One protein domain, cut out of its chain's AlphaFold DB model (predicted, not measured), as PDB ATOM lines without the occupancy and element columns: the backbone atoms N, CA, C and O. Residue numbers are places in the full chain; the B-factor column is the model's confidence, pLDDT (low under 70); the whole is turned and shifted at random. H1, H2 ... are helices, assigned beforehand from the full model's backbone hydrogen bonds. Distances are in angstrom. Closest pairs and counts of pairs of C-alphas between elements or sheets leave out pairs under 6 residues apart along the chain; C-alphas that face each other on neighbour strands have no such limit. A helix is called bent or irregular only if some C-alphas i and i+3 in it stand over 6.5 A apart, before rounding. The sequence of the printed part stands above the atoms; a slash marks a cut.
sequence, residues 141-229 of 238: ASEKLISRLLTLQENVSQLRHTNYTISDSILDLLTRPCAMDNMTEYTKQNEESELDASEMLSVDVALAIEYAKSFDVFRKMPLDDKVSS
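What this domain is: This is residues 141 to 229 of the 238 residues of an uncharacterized protein of Toxocara canis (UniProt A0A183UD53). Two long helices, H1 and H4, run opposite ways and are staggered, meeting where the last part of H1 packs on the later part of H4, while residues 141 to 148 of H1 stick out as a free arm. H4 is in the middle; short H2 and H3 pack on it, and the chain then turns through short H5 and H6 beyond its last residues. The 89 printed residues hold six named helices, H1 to H6 in chain order, and no named strand: the class is all helix. The whole is compact, with a radius of gyration of the C-alphas of 13.9 A and spans of 39 by 32 by 23 A.

How they stand to each other: Begin with H1, residues 141 to 159, and look across to the hub, H4, residues 197 to 213. Residues 152 to 159 of H1 touch H4, with the C-alphas of Val 156 and Leu 207 closest at 6.5 A; the helices run opposite ways at a shallow tilt of 34 degrees, only just short of steep. Next come H2, residues 170 to 175, and H3, residues 179 to 185. H2 touches residues 206 to 210 of H4, closest at the C-alphas of Leu 173 and Ala 206, 6.8 A, the same way at a shallow tilt of 23 degrees. H3 touches residues 155 to 159 of H1 at a steep tilt of 54 degrees, closest at the C-alphas of Asn 155 and Met 180, 6.6 A. H3 and H4 only just touch, with 3 pairs of C-alphas within 8 A, the closest being Ala 179 and Glu 210 at 6.4 A, and stand about perpendicular at 75 degrees. H5, residues 216 to 220, is close to H4 but not clearly touching, with the C-alphas of Lys 213 and Arg 219 closest at 5.7 A. H6, residues 223 to 229, is close to H2 but not clearly touching, with the C-alphas of Leu 174 and Leu 223 closest at 7.7 A. H1 is apart from both H5 and H6. Every O i to N i+4 pair is within hydrogen-bond range in H1, H2, H4, H5 and H6; irregular H3, whose C-alphas 181 and 184 are 8.7 A apart, has 0 of 3, and 2 of 4 O i to N i+3 pairs.

Where its parts are: Find C-alpha 141 at (117.773, 132.528, 171.187); from there H1 runs 26.8 A to C-alpha 159. H2 and H3 measure 8.7 A and 9.0 A. Find C-alpha 197 at (127.473, 95.325, 179.962), where H4 begins its 24.6 A. H5 measures 6.2 A, and H6 10.2 A to C-alpha 229 at (140.300, 115.199, 172.138).

The domain as a whole: The C-alphas of Ala 141 and Asp 196 are the two farthest apart, 41.4 A. The printed part has no cut. The link from H3 to H4, 11 residues, is long. Confidence is low, under 70, at residues 190 to 193 and residue 229; the mean pLDDT of the printed part is 88.7.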
ATOM      1  N   ALA A 141     116.633 133.348 171.602       89.06
ATOM      2  CA  ALA A 141     117.773 132.528 171.187       89.06
ATOM      3  C   ALA A 141     118.108 131.389 172.170       89.06
ATOM      4  O   ALA A 141     118.475 130.296 171.739       89.06
ATOM      5  N   SER A 142     118.000 131.632 173.479       89.94
ATOM      6  CA  SER A 142     118.314 130.618 174.490       89.94
ATOM      7  C   SER A 142     117.162 129.624 174.658       89.94
ATOM      8  O   SER A 142     117.413 128.430 174.771       89.94
ATOM      9  N   GLU A 143     115.911 130.072 174.540       91.62
ATOM     10  CA  GLU A 143     114.733 129.197 174.501       91.62
ATOM     11  C   GLU A 143     114.796 128.264 173.294       91.62
ATOM     12  O   GLU A 143     114.663 127.054 173.455       91.62
ATOM     13  N   LYS A 144     115.132 128.787 172.108       93.50
ATOM     14  CA  LYS A 144     115.380 127.961 170.915       93.50
ATOM     15  C   LYS A 144     116.503 126.948 171.123       93.50
ATOM     16  O   LYS A 144     116.381 125.809 170.673       93.50
ATOM     17  N   LEU A 145     117.590 127.341 171.790       93.19
ATOM     18  CA  LEU A 145     118.690 126.428 172.105       93.19
ATOM     19  C   LEU A 145     118.237 125.322 173.064       93.19
ATOM     20  O   LEU A 145     118.509 124.155 172.802       93.19
ATOM     21  N   ILE A 146     117.520 125.672 174.133       94.94
ATOM     22  CA  ILE A 146     116.978 124.714 175.102       94.94
ATOM     23  C   ILE A 146     116.030 123.740 174.400       94.94
ATOM     24  O   ILE A 146     116.211 122.531 174.525       94.94
ATOM     25  N   SER A 147     115.077 124.239 173.606       95.94
ATOM     26  CA  SER A 147     114.166 123.392 172.831       95.94
ATOM     27  C   SER A 147     114.926 122.449 171.900       95.94
ATOM     28  O   SER A 147     114.645 121.255 171.893       95.94
ATOM     29  N   ARG A 148     115.941 122.947 171.176       95.12
ATOM     30  CA  ARG A 148     116.791 122.106 170.319       95.12
ATOM     31  C   ARG A 148     117.480 120.999 171.115       95.12
ATOM     32  O   ARG A 148     117.486 119.859 170.666       95.12
ATOM     33  N   LEU A 149     118.067 121.312 172.271       95.50
ATOM     34  CA  LEU A 149     118.764 120.324 173.102       95.50
ATOM     35  C   LEU A 149     117.811 119.246 173.636       95.50
ATOM     36  O   LEU A 149     118.164 118.069 173.606       95.50
ATOM     37  N   LEU A 150     116.605 119.635 174.057       95.94
ATOM     38  CA  LEU A 150     115.570 118.698 174.502       95.94
ATOM     39  C   LEU A 150     115.127 117.768 173.366       95.94
ATOM     40  O   LEU A 150     115.076 116.557 173.563       95.94
ATOM     41  N   THR A 151     114.894 118.304 172.163       95.62
ATOM     42  CA  THR A 151     114.578 117.487 170.980       95.62
ATOM     43  C   THR A 151     115.707 116.511 170.650       95.62
ATOM     44  O   THR A 151     115.453 115.349 170.357       95.62
ATOM     45  N   LEU A 152     116.969 116.942 170.735       95.50
ATOM     46  CA  LEU A 152     118.105 116.050 170.494       95.50
ATOM     47  C   LEU A 152     118.185 114.925 171.534       95.50
ATOM     48  O   LEU A 152     118.453 113.782 171.174       95.50
ATOM     49  N   GLN A 153     117.925 115.222 172.808       94.25
ATOM     50  CA  GLN A 153     117.892 114.210 173.864       94.25
ATOM     51  C   GLN A 153     116.762 113.194 173.648       94.25
ATOM     52  O   GLN A 153     116.962 111.989 173.832       94.25
ATOM     53  N   GLU A 154     115.585 113.665 173.238       94.25
ATOM     54  CA  GLU A 154     114.467 112.795 172.887       94.25
ATOM     55  C   GLU A 154     114.833 111.891 171.707       94.25
ATOM     56  O   GLU A 154     114.656 110.677 171.784       94.25
ATOM     57  N   ASN A 155     115.429 112.459 170.659       94.12
ATOM     58  CA  ASN A 155     115.872 111.706 169.494       94.12
ATOM     59  C   ASN A 155     116.898 110.623 169.877       94.12
ATOM     60  O   ASN A 155     116.744 109.476 169.477       94.12
ATOM     61  N   VAL A 156     117.900 110.916 170.711       93.69
ATOM     62  CA  VAL A 156     118.845 109.879 171.181       93.69
ATOM     63  C   VAL A 156     118.120 108.768 171.941       93.69
ATOM     64  O   VAL A 156     118.382 107.584 171.721       93.69
ATOM     65  N   SER A 157     117.174 109.147 172.803       91.25
ATOM     66  CA  SER A 157     116.376 108.192 173.575       91.25
ATOM     67  C   SER A 157     115.541 107.301 172.658       91.25
ATOM     68  O   SER A 157     115.461 106.098 172.881       91.25
ATOM     69  N   GLN A 158     114.949 107.853 171.600       91.44
ATOM     70  CA  GLN A 158     114.223 107.072 170.603       91.44
ATOM     71  C   GLN A 158     115.164 106.138 169.836       91.44
ATOM     72  O   GLN A 158     114.860 104.954 169.739       91.44
ATOM     73  N   LEU A 159     116.317 106.633 169.365       91.38
ATOM     74  CA  LEU A 159     117.281 105.856 168.573       91.38
ATOM     75  C   LEU A 159     117.761 104.600 169.317       91.38
ATOM     76  O   LEU A 159     117.891 103.543 168.701       91.38
ATOM     77  N   ARG A 160     117.924 104.684 170.645       89.75
ATOM     78  CA  ARG A 160     118.270 103.546 171.518       89.75
ATOM     79  C   ARG A 160     117.304 102.360 171.404       89.75
ATOM     80  O   ARG A 160     117.717 101.230 171.615       89.75
ATOM     81  N   HIS A 161     116.038 102.617 171.081       87.31
ATOM     82  CA  HIS A 161     114.981 101.605 170.981       87.31
ATOM     83  C   HIS A 161     114.611 101.296 169.523       87.31
ATOM     84  O   HIS A 161     113.513 100.816 169.237       87.31
ATOM     85  N   THR A 162     115.486 101.628 168.575       88.94
ATOM     86  CA  THR A 162     115.294 101.332 167.151       88.94
ATOM     87  C   THR A 162     116.296 100.298 166.660       88.94
ATOM     88  O   THR A 162     117.270 100.001 167.341       88.94
ATOM     89  N   ASN A 163     116.103  99.799 165.440       85.69
ATOM     90  CA  ASN A 163     117.039  98.913 164.741       85.69
ATOM     91  C   ASN A 163     118.348  99.605 164.286       85.69
ATOM     92  O   ASN A 163     118.919  99.251 163.250       85.69
ATOM     93  N   TYR A 164     118.812 100.618 165.018       87.19
ATOM     94  CA  TYR A 164     120.045 101.330 164.716       87.19
ATOM     95  C   TYR A 164     121.248 100.382 164.804       87.19
ATOM     96  O   TYR A 164     121.540  99.811 165.851       87.19
ATOM     97  N   THR A 165     121.961 100.213 163.687       84.81
ATOM     98  CA  THR A 165     123.128  99.328 163.623       84.81
ATOM     99  C   THR A 165     124.379 100.050 164.126       84.81
ATOM    100  O   THR A 165     124.892 100.995 163.510       84.81
ATOM    101  N   ILE A 166     124.891  99.584 165.260       86.44
ATOM    102  CA  ILE A 166     126.163 100.040 165.821       86.44
ATOM    103  C   ILE A 166     127.293  99.397 165.016       86.44
ATOM    104  O   ILE A 166     127.227  98.220 164.683       86.44
ATOM    105  N   SER A 167     128.311 100.181 164.665       86.50
ATOM    106  CA  SER A 167     129.528  99.640 164.049       86.50
ATOM    107  C   SER A 167     130.623  99.572 165.085       86.50
ATOM    108  O   SER A 167     130.774 100.488 165.894       86.50
ATOM    109  N   ASP A 168     131.425  98.522 164.996       84.94
ATOM    110  CA  ASP A 168     132.549  98.283 165.898       84.94
ATOM    111  C   ASP A 168     133.716  99.255 165.646       84.94
ATOM    112  O   ASP A 168     134.618  99.405 166.473       84.94
ATOM    113  N   SER A 169     133.714  99.952 164.504       91.50
ATOM    114  CA  SER A 169     134.744 100.926 164.145       91.50
ATOM    115  C   SER A 169     134.337 102.351 164.524       91.50
ATOM    116  O   SER A 169     133.437 102.945 163.930       91.50
ATOM    117  N   ILE A 170     135.083 102.962 165.452       91.44
ATOM    118  CA  ILE A 170     134.921 104.383 165.818       91.44
ATOM    119  C   ILE A 170     135.100 105.300 164.599       91.44
ATOM    120  O   ILE A 170     134.421 106.317 164.489       91.44
ATOM    121  N   LEU A 171     135.992 104.958 163.665       92.25
ATOM    122  CA  LEU A 171     136.192 105.756 162.450       92.25
ATOM    123  C   LEU A 171     134.959 105.725 161.544       92.25
ATOM    124  O   LEU A 171     134.576 106.761 161.002       92.25
ATOM    125  N   ASP A 172     134.316 104.566 161.417       93.25
ATOM    126  CA  ASP A 172     133.061 104.435 160.675       93.25
ATOM    127  C   ASP A 172     131.936 105.225 161.360       93.25
ATOM    128  O   ASP A 172     131.235 106.016 160.723       93.25
ATOM    129  N   LEU A 173     131.843 105.123 162.690       93.06
ATOM    130  CA  LEU A 173     130.940 105.951 163.485       93.06
ATOM    131  C   LEU A 173     131.210 107.443 163.298       93.06
ATOM    132  O   LEU A 173     130.258 108.197 163.252       93.06
ATOM    133  N   LEU A 174     132.447 107.913 163.156       93.25
ATOM    134  CA  LEU A 174     132.737 109.349 163.015       93.25
ATOM    135  C   LEU A 174     132.556 109.897 161.593       93.25
ATOM    136  O   LEU A 174     132.400 111.111 161.433       93.25
ATOM    137  N   THR A 175     132.605 109.037 160.576       91.88
ATOM    138  CA  THR A 175     132.579 109.442 159.159       91.88
ATOM    139  C   THR A 175     131.219 109.251 158.497       91.88
ATOM    140  O   THR A 175     130.898 110.002 157.573       91.88
ATOM    141  N   ARG A 176     130.390 108.318 158.982       91.94
ATOM    142  CA  ARG A 176     129.016 108.152 158.492       91.94
ATOM    143  C   ARG A 176     128.154 109.407 158.752       91.94
ATOM    144  O   ARG A 176     128.386 110.106 159.751       91.94
ATOM    145  N   PRO A 177     127.111 109.655 157.939       91.44
ATOM    146  CA  PRO A 177     126.096 110.673 158.220       91.44
ATOM    147  C   PRO A 177     125.470 110.525 159.615       91.44
ATOM    148  O   PRO A 177     125.475 109.441 160.196       91.44
ATOM    149  N   CYS A 178     124.948 111.621 160.164       92.94
ATOM    150  CA  CYS A 178     124.278 111.606 161.461       92.94
ATOM    151  C   CYS A 178     122.974 110.803 161.365       92.94
ATOM    152  O   CYS A 178     122.108 111.126 160.553       92.94
ATOM    153  N   ALA A 179     122.807 109.786 162.208       92.12
ATOM    154  CA  ALA A 179     121.606 108.953 162.215       92.12
ATOM    155  C   ALA A 179     120.348 109.751 162.595       92.12
ATOM    156  O   ALA A 179     119.258 109.478 162.099       92.12
ATOM    157  N   MET A 180     120.508 110.785 163.424       90.25
ATOM    158  CA  MET A 180     119.407 111.642 163.871       90.25
ATOM    159  C   MET A 180     118.824 112.515 162.749       90.25
ATOM    160  O   MET A 180     117.712 113.016 162.902       90.25
ATOM    161  N   ASP A 181     119.545 112.695 161.634       89.06
ATOM    162  CA  ASP A 181     119.048 113.450 160.477       89.06
ATOM    163  C   ASP A 181     117.972 112.650 159.709       89.06
ATOM    164  O   ASP A 181     117.049 113.239 159.152       89.06
ATOM    165  N   ASN A 182     118.041 111.310 159.751       87.31
ATOM    166  CA  ASN A 182     117.143 110.388 159.041       87.31
ATOM    167  C   ASN A 182     116.363 109.485 160.010       87.31
ATOM    168  O   ASN A 182     116.229 108.280 159.806       87.31
ATOM    169  N   MET A 183     115.821 110.075 161.077       85.44
ATOM    170  CA  MET A 183     115.108 109.359 162.144       85.44
ATOM    171  C   MET A 183     113.987 108.428 161.635       85.44
ATOM    172  O   MET A 183     113.679 107.416 162.255       85.44
ATOM    173  N   THR A 184     113.376 108.767 160.496       85.25
ATOM    174  CA  THR A 184     112.254 108.040 159.883       85.25
ATOM    175  C   THR A 184     112.630 106.695 159.268       85.25
ATOM    176  O   THR A 184     111.741 105.889 159.009       85.25
ATOM    177  N   GLU A 185     113.915 106.451 158.999       86.50
ATOM    178  CA  GLU A 185     114.396 105.185 158.425       86.50
ATOM    179  C   GLU A 185     114.492 104.069 159.476       86.50
ATOM    180  O   GLU A 185     114.587 102.891 159.129       86.50
ATOM    181  N   TYR A 186     114.428 104.428 160.762       86.38
ATOM    182  CA  TYR A 186     114.593 103.503 161.872       86.38
ATOM    183  C   TYR A 186     113.240 103.089 162.459       86.38
ATOM    184  O   TYR A 186     112.430 103.909 162.896       86.38
ATOM    185  N   THR A 187     112.997 101.783 162.498       84.81
ATOM    186  CA  THR A 187     111.808 101.179 163.107       84.81
ATOM    187  C   THR A 187     112.081 100.818 164.561       84.81
ATOM    188  O   THR A 187     113.162 100.329 164.889       84.81
ATOM    189  N   LYS A 188     111.091 101.019 165.437       83.06
ATOM    190  CA  LYS A 188     111.189 100.612 166.845       83.06
ATOM    191  C   LYS A 188     111.363  99.098 166.949       83.06
ATOM    192  O   LYS A 188     110.571  98.352 166.372       83.06
ATOM    193  N   GLN A 189     112.368  98.659 167.698       78.00
ATOM    194  CA  GLN A 189     112.494  97.263 168.100       78.00
ATOM    195  C   GLN A 189     111.686  97.047 169.381       78.00
ATOM    196  O   GLN A 189     111.829  97.789 170.347       78.00
ATOM    197  N   ASN A 190     110.808  96.042 169.362       63.31
ATOM    198  CA  ASN A 190     110.010  95.616 170.521       63.31
ATOM    199  C   ASN A 190     110.694  94.506 171.333       63.31
ATOM    200  O   ASN A 190     110.141  94.047 172.328       63.31
ATOM    201  N   GLU A 191     111.864  94.045 170.896       63.97
ATOM    202  CA  GLU A 191     112.612  93.005 171.588       63.97
ATOM    203  C   GLU A 191     113.606  93.679 172.532       63.97
ATOM    204  O   GLU A 191     114.666  94.141 172.113       63.97
ATOM    205  N   GLU A 192     113.247  93.753 173.814       63.72
ATOM    206  CA  GLU A 192     114.208  93.990 174.891       63.72
ATOM    207  C   GLU A 192     115.131  92.767 174.971       63.72
ATOM    208  O   GLU A 192     114.922  91.850 175.762       63.72
ATOM    209  N   SER A 193     116.128  92.713 174.088       64.62
ATOM    210  CA  SER A 193     117.244  91.793 174.269       64.62
ATOM    211  C   SER A 193     118.089  92.311 175.426       64.62
ATOM    212  O   SER A 193     118.525  93.462 175.423       64.62
ATOM    213  N   GLU A 194     118.281  91.470 176.437       75.44
ATOM    214  CA  GLU A 194     119.181  91.736 177.553       75.44
ATOM    215  C   GLU A 194     120.614  91.812 177.004       75.44
ATOM    216  O   GLU A 194     121.221  90.793 176.682       75.44
ATOM    217  N   LEU A 195     121.112  93.035 176.806       78.94
ATOM    218  CA  LEU A 195     122.466  93.288 176.319       78.94
ATOM    219  C   LEU A 195     123.476  93.088 177.450       78.94
ATOM    220  O   LEU A 195     123.242  93.517 178.585       78.94
ATOM    221  N   ASP A 196     124.629  92.509 177.123       87.19
ATOM    222  CA  ASP A 196     125.750  92.453 178.062       87.19
ATOM    223  C   ASP A 196     126.259  93.871 178.395       87.19
ATOM    224  O   ASP A 196     126.103  94.819 177.619       87.19
ATOM    225  N   ALA A 197     126.919  94.038 179.543       86.94
ATOM    226  CA  ALA A 197     127.473  95.325 179.962       86.94
ATOM    227  C   ALA A 197     128.434  95.922 178.915       86.94
ATOM    228  O   ALA A 197     128.466  97.143 178.730       86.94
ATOM    229  N   SER A 198     129.194  95.076 178.208       87.31
ATOM    230  CA  SER A 198     130.082  95.518 177.128       87.31
ATOM    231  C   SER A 198     129.310  96.020 175.902       87.31
ATOM    232  O   SER A 198     129.709  97.006 175.280       87.31
ATOM    233  N   GLU A 199     128.205  95.364 175.556       88.00
ATOM    234  CA  GLU A 199     127.341  95.753 174.437       88.00
ATOM    235  C   GLU A 199     126.569  97.032 174.763       88.00
ATOM    236  O   GLU A 199     126.461  97.932 173.935       88.00
ATOM    237  N   MET A 200     126.107  97.188 176.005       88.81
ATOM    238  CA  MET A 200     125.454  98.424 176.427       88.81
ATOM    239  C   MET A 200     126.412  99.623 176.361       88.81
ATOM    240  O   MET A 200     126.025 100.700 175.908       88.81
ATOM    241  N   LEU A 201     127.686  99.432 176.720       90.56
ATOM    242  CA  LEU A 201     128.700 100.477 176.576       90.56
ATOM    243  C   LEU A 201     128.952 100.843 175.105       90.56
ATOM    244  O   LEU A 201     129.130 102.025 174.798       90.56
ATOM    245  N   SER A 202     128.982  99.870 174.189       90.94
ATOM    246  CA  SER A 202     129.195 100.156 172.763       90.94
ATOM    247  C   SER A 202     128.023 100.942 172.164       90.94
ATOM    248  O   SER A 202     128.253 101.902 171.419       90.94
ATOM    249  N   VAL A 203     126.789 100.620 172.571       90.75
ATOM    250  CA  VAL A 203     125.578 101.393 172.249       90.75
ATOM    251  C   VAL A 203     125.718 102.829 172.744       90.75
ATOM    252  O   VAL A 203     125.567 103.767 171.960       90.75
ATOM    253  N   ASP A 204     126.050 103.017 174.020       91.94
ATOM    254  CA  ASP A 204     126.133 104.348 174.626       91.94
ATOM    255  C   ASP A 204     127.218 105.211 173.961       91.94
ATOM    256  O   ASP A 204     127.005 106.400 173.702       91.94
ATOM    257  N   VAL A 205     128.364 104.617 173.604       93.31
ATOM    258  CA  VAL A 205     129.422 105.309 172.849       93.31
ATOM    259  C   VAL A 205     128.935 105.714 171.458       93.31
ATOM    260  O   VAL A 205     129.160 106.854 171.042       93.31
ATOM    261  N   ALA A 206     128.259 104.818 170.738       93.88
ATOM    262  CA  ALA A 206     127.728 105.122 169.414       93.88
ATOM    263  C   ALA A 206     126.682 106.246 169.471       93.88
ATOM    264  O   ALA A 206     126.764 107.199 168.696       93.88
ATOM    265  N   LEU A 207     125.755 106.193 170.430       94.38
ATOM    266  CA  LEU A 207     124.742 107.229 170.638       94.38
ATOM    267  C   LEU A 207     125.357 108.578 171.031       94.38
ATOM    268  O   LEU A 207     124.915 109.617 170.541       94.38
ATOM    269  N   ALA A 208     126.402 108.583 171.863       95.06
ATOM    270  CA  ALA A 208     127.123 109.806 172.212       95.06
ATOM    271  C   ALA A 208     127.796 110.448 170.986       95.06
ATOM    272  O   ALA A 208     127.800 111.675 170.850       95.06
ATOM    273  N   ILE A 209     128.331 109.633 170.072       94.94
ATOM    274  CA  ILE A 209     128.892 110.113 168.805       94.94
ATOM    275  C   ILE A 209     127.791 110.704 167.917       94.94
ATOM    276  O   ILE A 209     127.972 111.802 167.388       94.94
ATOM    277  N   GLU A 210     126.646 110.033 167.779       95.12
ATOM    278  CA  GLU A 210     125.513 110.565 167.006       95.12
ATOM    279  C   GLU A 210     124.994 111.886 167.594       95.12
ATOM    280  O   GLU A 210     124.811 112.865 166.865       95.12
ATOM    281  N   TYR A 211     124.885 111.978 168.922       95.88
ATOM    282  CA  TYR A 211     124.551 113.229 169.599       95.88
ATOM    283  C   TYR A 211     125.559 114.337 169.273       95.88
ATOM    284  O   TYR A 211     125.163 115.448 168.919       95.88
ATOM    285  N   ALA A 212     126.862 114.047 169.323       95.44
ATOM    286  CA  ALA A 212     127.898 115.021 168.995       95.44
ATOM    287  C   ALA A 212     127.801 115.505 167.536       95.44
ATOM    288  O   ALA A 212     127.945 116.701 167.269       95.44
ATOM    289  N   LYS A 213     127.483 114.620 166.585       95.50
ATOM    290  CA  LYS A 213     127.299 114.984 165.168       95.50
ATOM    291  C   LYS A 213     126.137 115.931 164.906       95.50
ATOM    292  O   LYS A 213     126.171 116.638 163.900       95.50
ATOM    293  N   SER A 214     125.149 116.000 165.794       94.56
ATOM    294  CA  SER A 214     124.044 116.958 165.668       94.56
ATOM    295  C   SER A 214     124.482 118.431 165.800       94.56
ATOM    296  O   SER A 214     123.725 119.354 165.471       94.56
ATOM    297  N   PHE A 215     125.720 118.675 166.251       94.25
ATOM    298  CA  PHE A 215     126.313 120.001 166.380       94.25
ATOM    299  C   PHE A 215     127.211 120.343 165.185       94.25
ATOM    300  O   PHE A 215     128.150 119.625 164.842       94.25
ATOM    301  N   ASP A 216     126.997 121.522 164.597       93.31
ATOM    302  CA  ASP A 216     127.772 122.005 163.443       93.31
ATOM    303  C   ASP A 216     129.269 122.107 163.721       93.31
ATOM    304  O   ASP A 216     130.090 121.831 162.848       93.31
ATOM    305  N   VAL A 217     129.615 122.499 164.948       93.50
ATOM    306  CA  VAL A 217     131.003 122.618 165.400       93.50
ATOM    307  C   VAL A 217     131.698 121.264 165.322       93.50
ATOM    308  O   VAL A 217     132.793 121.170 164.775       93.50
ATOM    309  N   PHE A 218     131.039 120.204 165.797       94.12
ATOM    310  CA  PHE A 218     131.582 118.856 165.724       94.12
ATOM    311  C   PHE A 218     131.700 118.393 164.274       94.12
ATOM    312  O   PHE A 218     132.744 117.887 163.882       94.12
ATOM    313  N   ARG A 219     130.690 118.623 163.425       92.81
ATOM    314  CA  ARG A 219     130.751 118.222 162.004       92.81
ATOM    315  C   ARG A 219     131.950 118.832 161.276       92.81
ATOM    316  O   ARG A 219     132.644 118.109 160.564       92.81
ATOM    317  N   LYS A 220     132.227 120.115 161.519       93.44
ATOM    318  CA  LYS A 220     133.338 120.870 160.912       93.44
ATOM    319  C   LYS A 220     134.715 120.549 161.500       93.44
ATOM    320  O   LYS A 220     135.719 120.909 160.894       93.44
ATOM    321  N   MET A 221     134.772 119.905 162.665       93.56
ATOM    322  CA  MET A 221     136.028 119.561 163.326       93.56
ATOM    323  C   MET A 221     136.805 118.500 162.518       93.56
ATOM    324  O   MET A 221     136.190 117.525 162.058       93.56
ATOM    325  N   PRO A 222     138.134 118.653 162.346       92.19
ATOM    326  CA  PRO A 222     138.985 117.639 161.726       92.19
ATOM    327  C   PRO A 222     138.853 116.276 162.409       92.19
ATOM    328  O   PRO A 222     138.609 116.187 163.613       92.19
ATOM    329  N   LEU A 223     139.017 115.196 161.642       89.06
ATOM    330  CA  LEU A 223     138.875 113.839 162.177       89.06
ATOM    331  C   LEU A 223     139.924 113.531 163.254       89.06
ATOM    332  O   LEU A 223     139.590 112.923 164.270       89.06
ATOM    333  N   ASP A 224     141.149 114.026 163.074       88.94
ATOM    334  CA  ASP A 224     142.224 113.876 164.056       88.94
ATOM    335  C   ASP A 224     141.855 114.511 165.401       88.94
ATOM    336  O   ASP A 224     142.076 113.901 166.442       88.94
ATOM    337  N   ASP A 225     141.202 115.675 165.404       86.56
ATOM    338  CA  ASP A 225     140.777 116.359 166.632       86.56
ATOM    339  C   ASP A 225     139.602 115.645 167.316       86.56
ATOM    340  O   ASP A 225     139.561 115.538 168.545       86.56
ATOM    341  N   LYS A 226     138.678 115.072 166.529       86.44
ATOM    342  CA  LYS A 226     137.564 114.254 167.045       86.44
ATOM    343  C   LYS A 226     138.075 113.041 167.824       86.44
ATOM    344  O   LYS A 226     137.551 112.737 168.894       86.44
ATOM    345  N   VAL A 227     139.119 112.383 167.315       83.88
ATOM    346  CA  VAL A 227     139.738 111.201 167.942       83.88
ATOM    347  C   VAL A 227     140.746 111.595 169.033       83.88
ATOM    348  O   VAL A 227     140.871 110.907 170.049       83.88
ATOM    349  N   SER A 228     141.453 112.717 168.862       70.31
ATOM    350  CA  SER A 228     142.554 113.156 169.731       70.31
ATOM    351  C   SER A 228     142.133 114.071 170.889       70.31
ATOM    352  O   SER A 228     142.968 114.383 171.745       70.31
ATOM    353  N   SER A 229     140.852 114.438 170.999       53.66
ATOM    354  CA  SER A 229     140.300 115.199 172.138       53.66
ATOM    355  C   SER A 229     140.504 114.528 173.513       53.66
ATOM    356  O   SER A 229     140.343 115.175 174.544       53.66
TER     357      SER A 229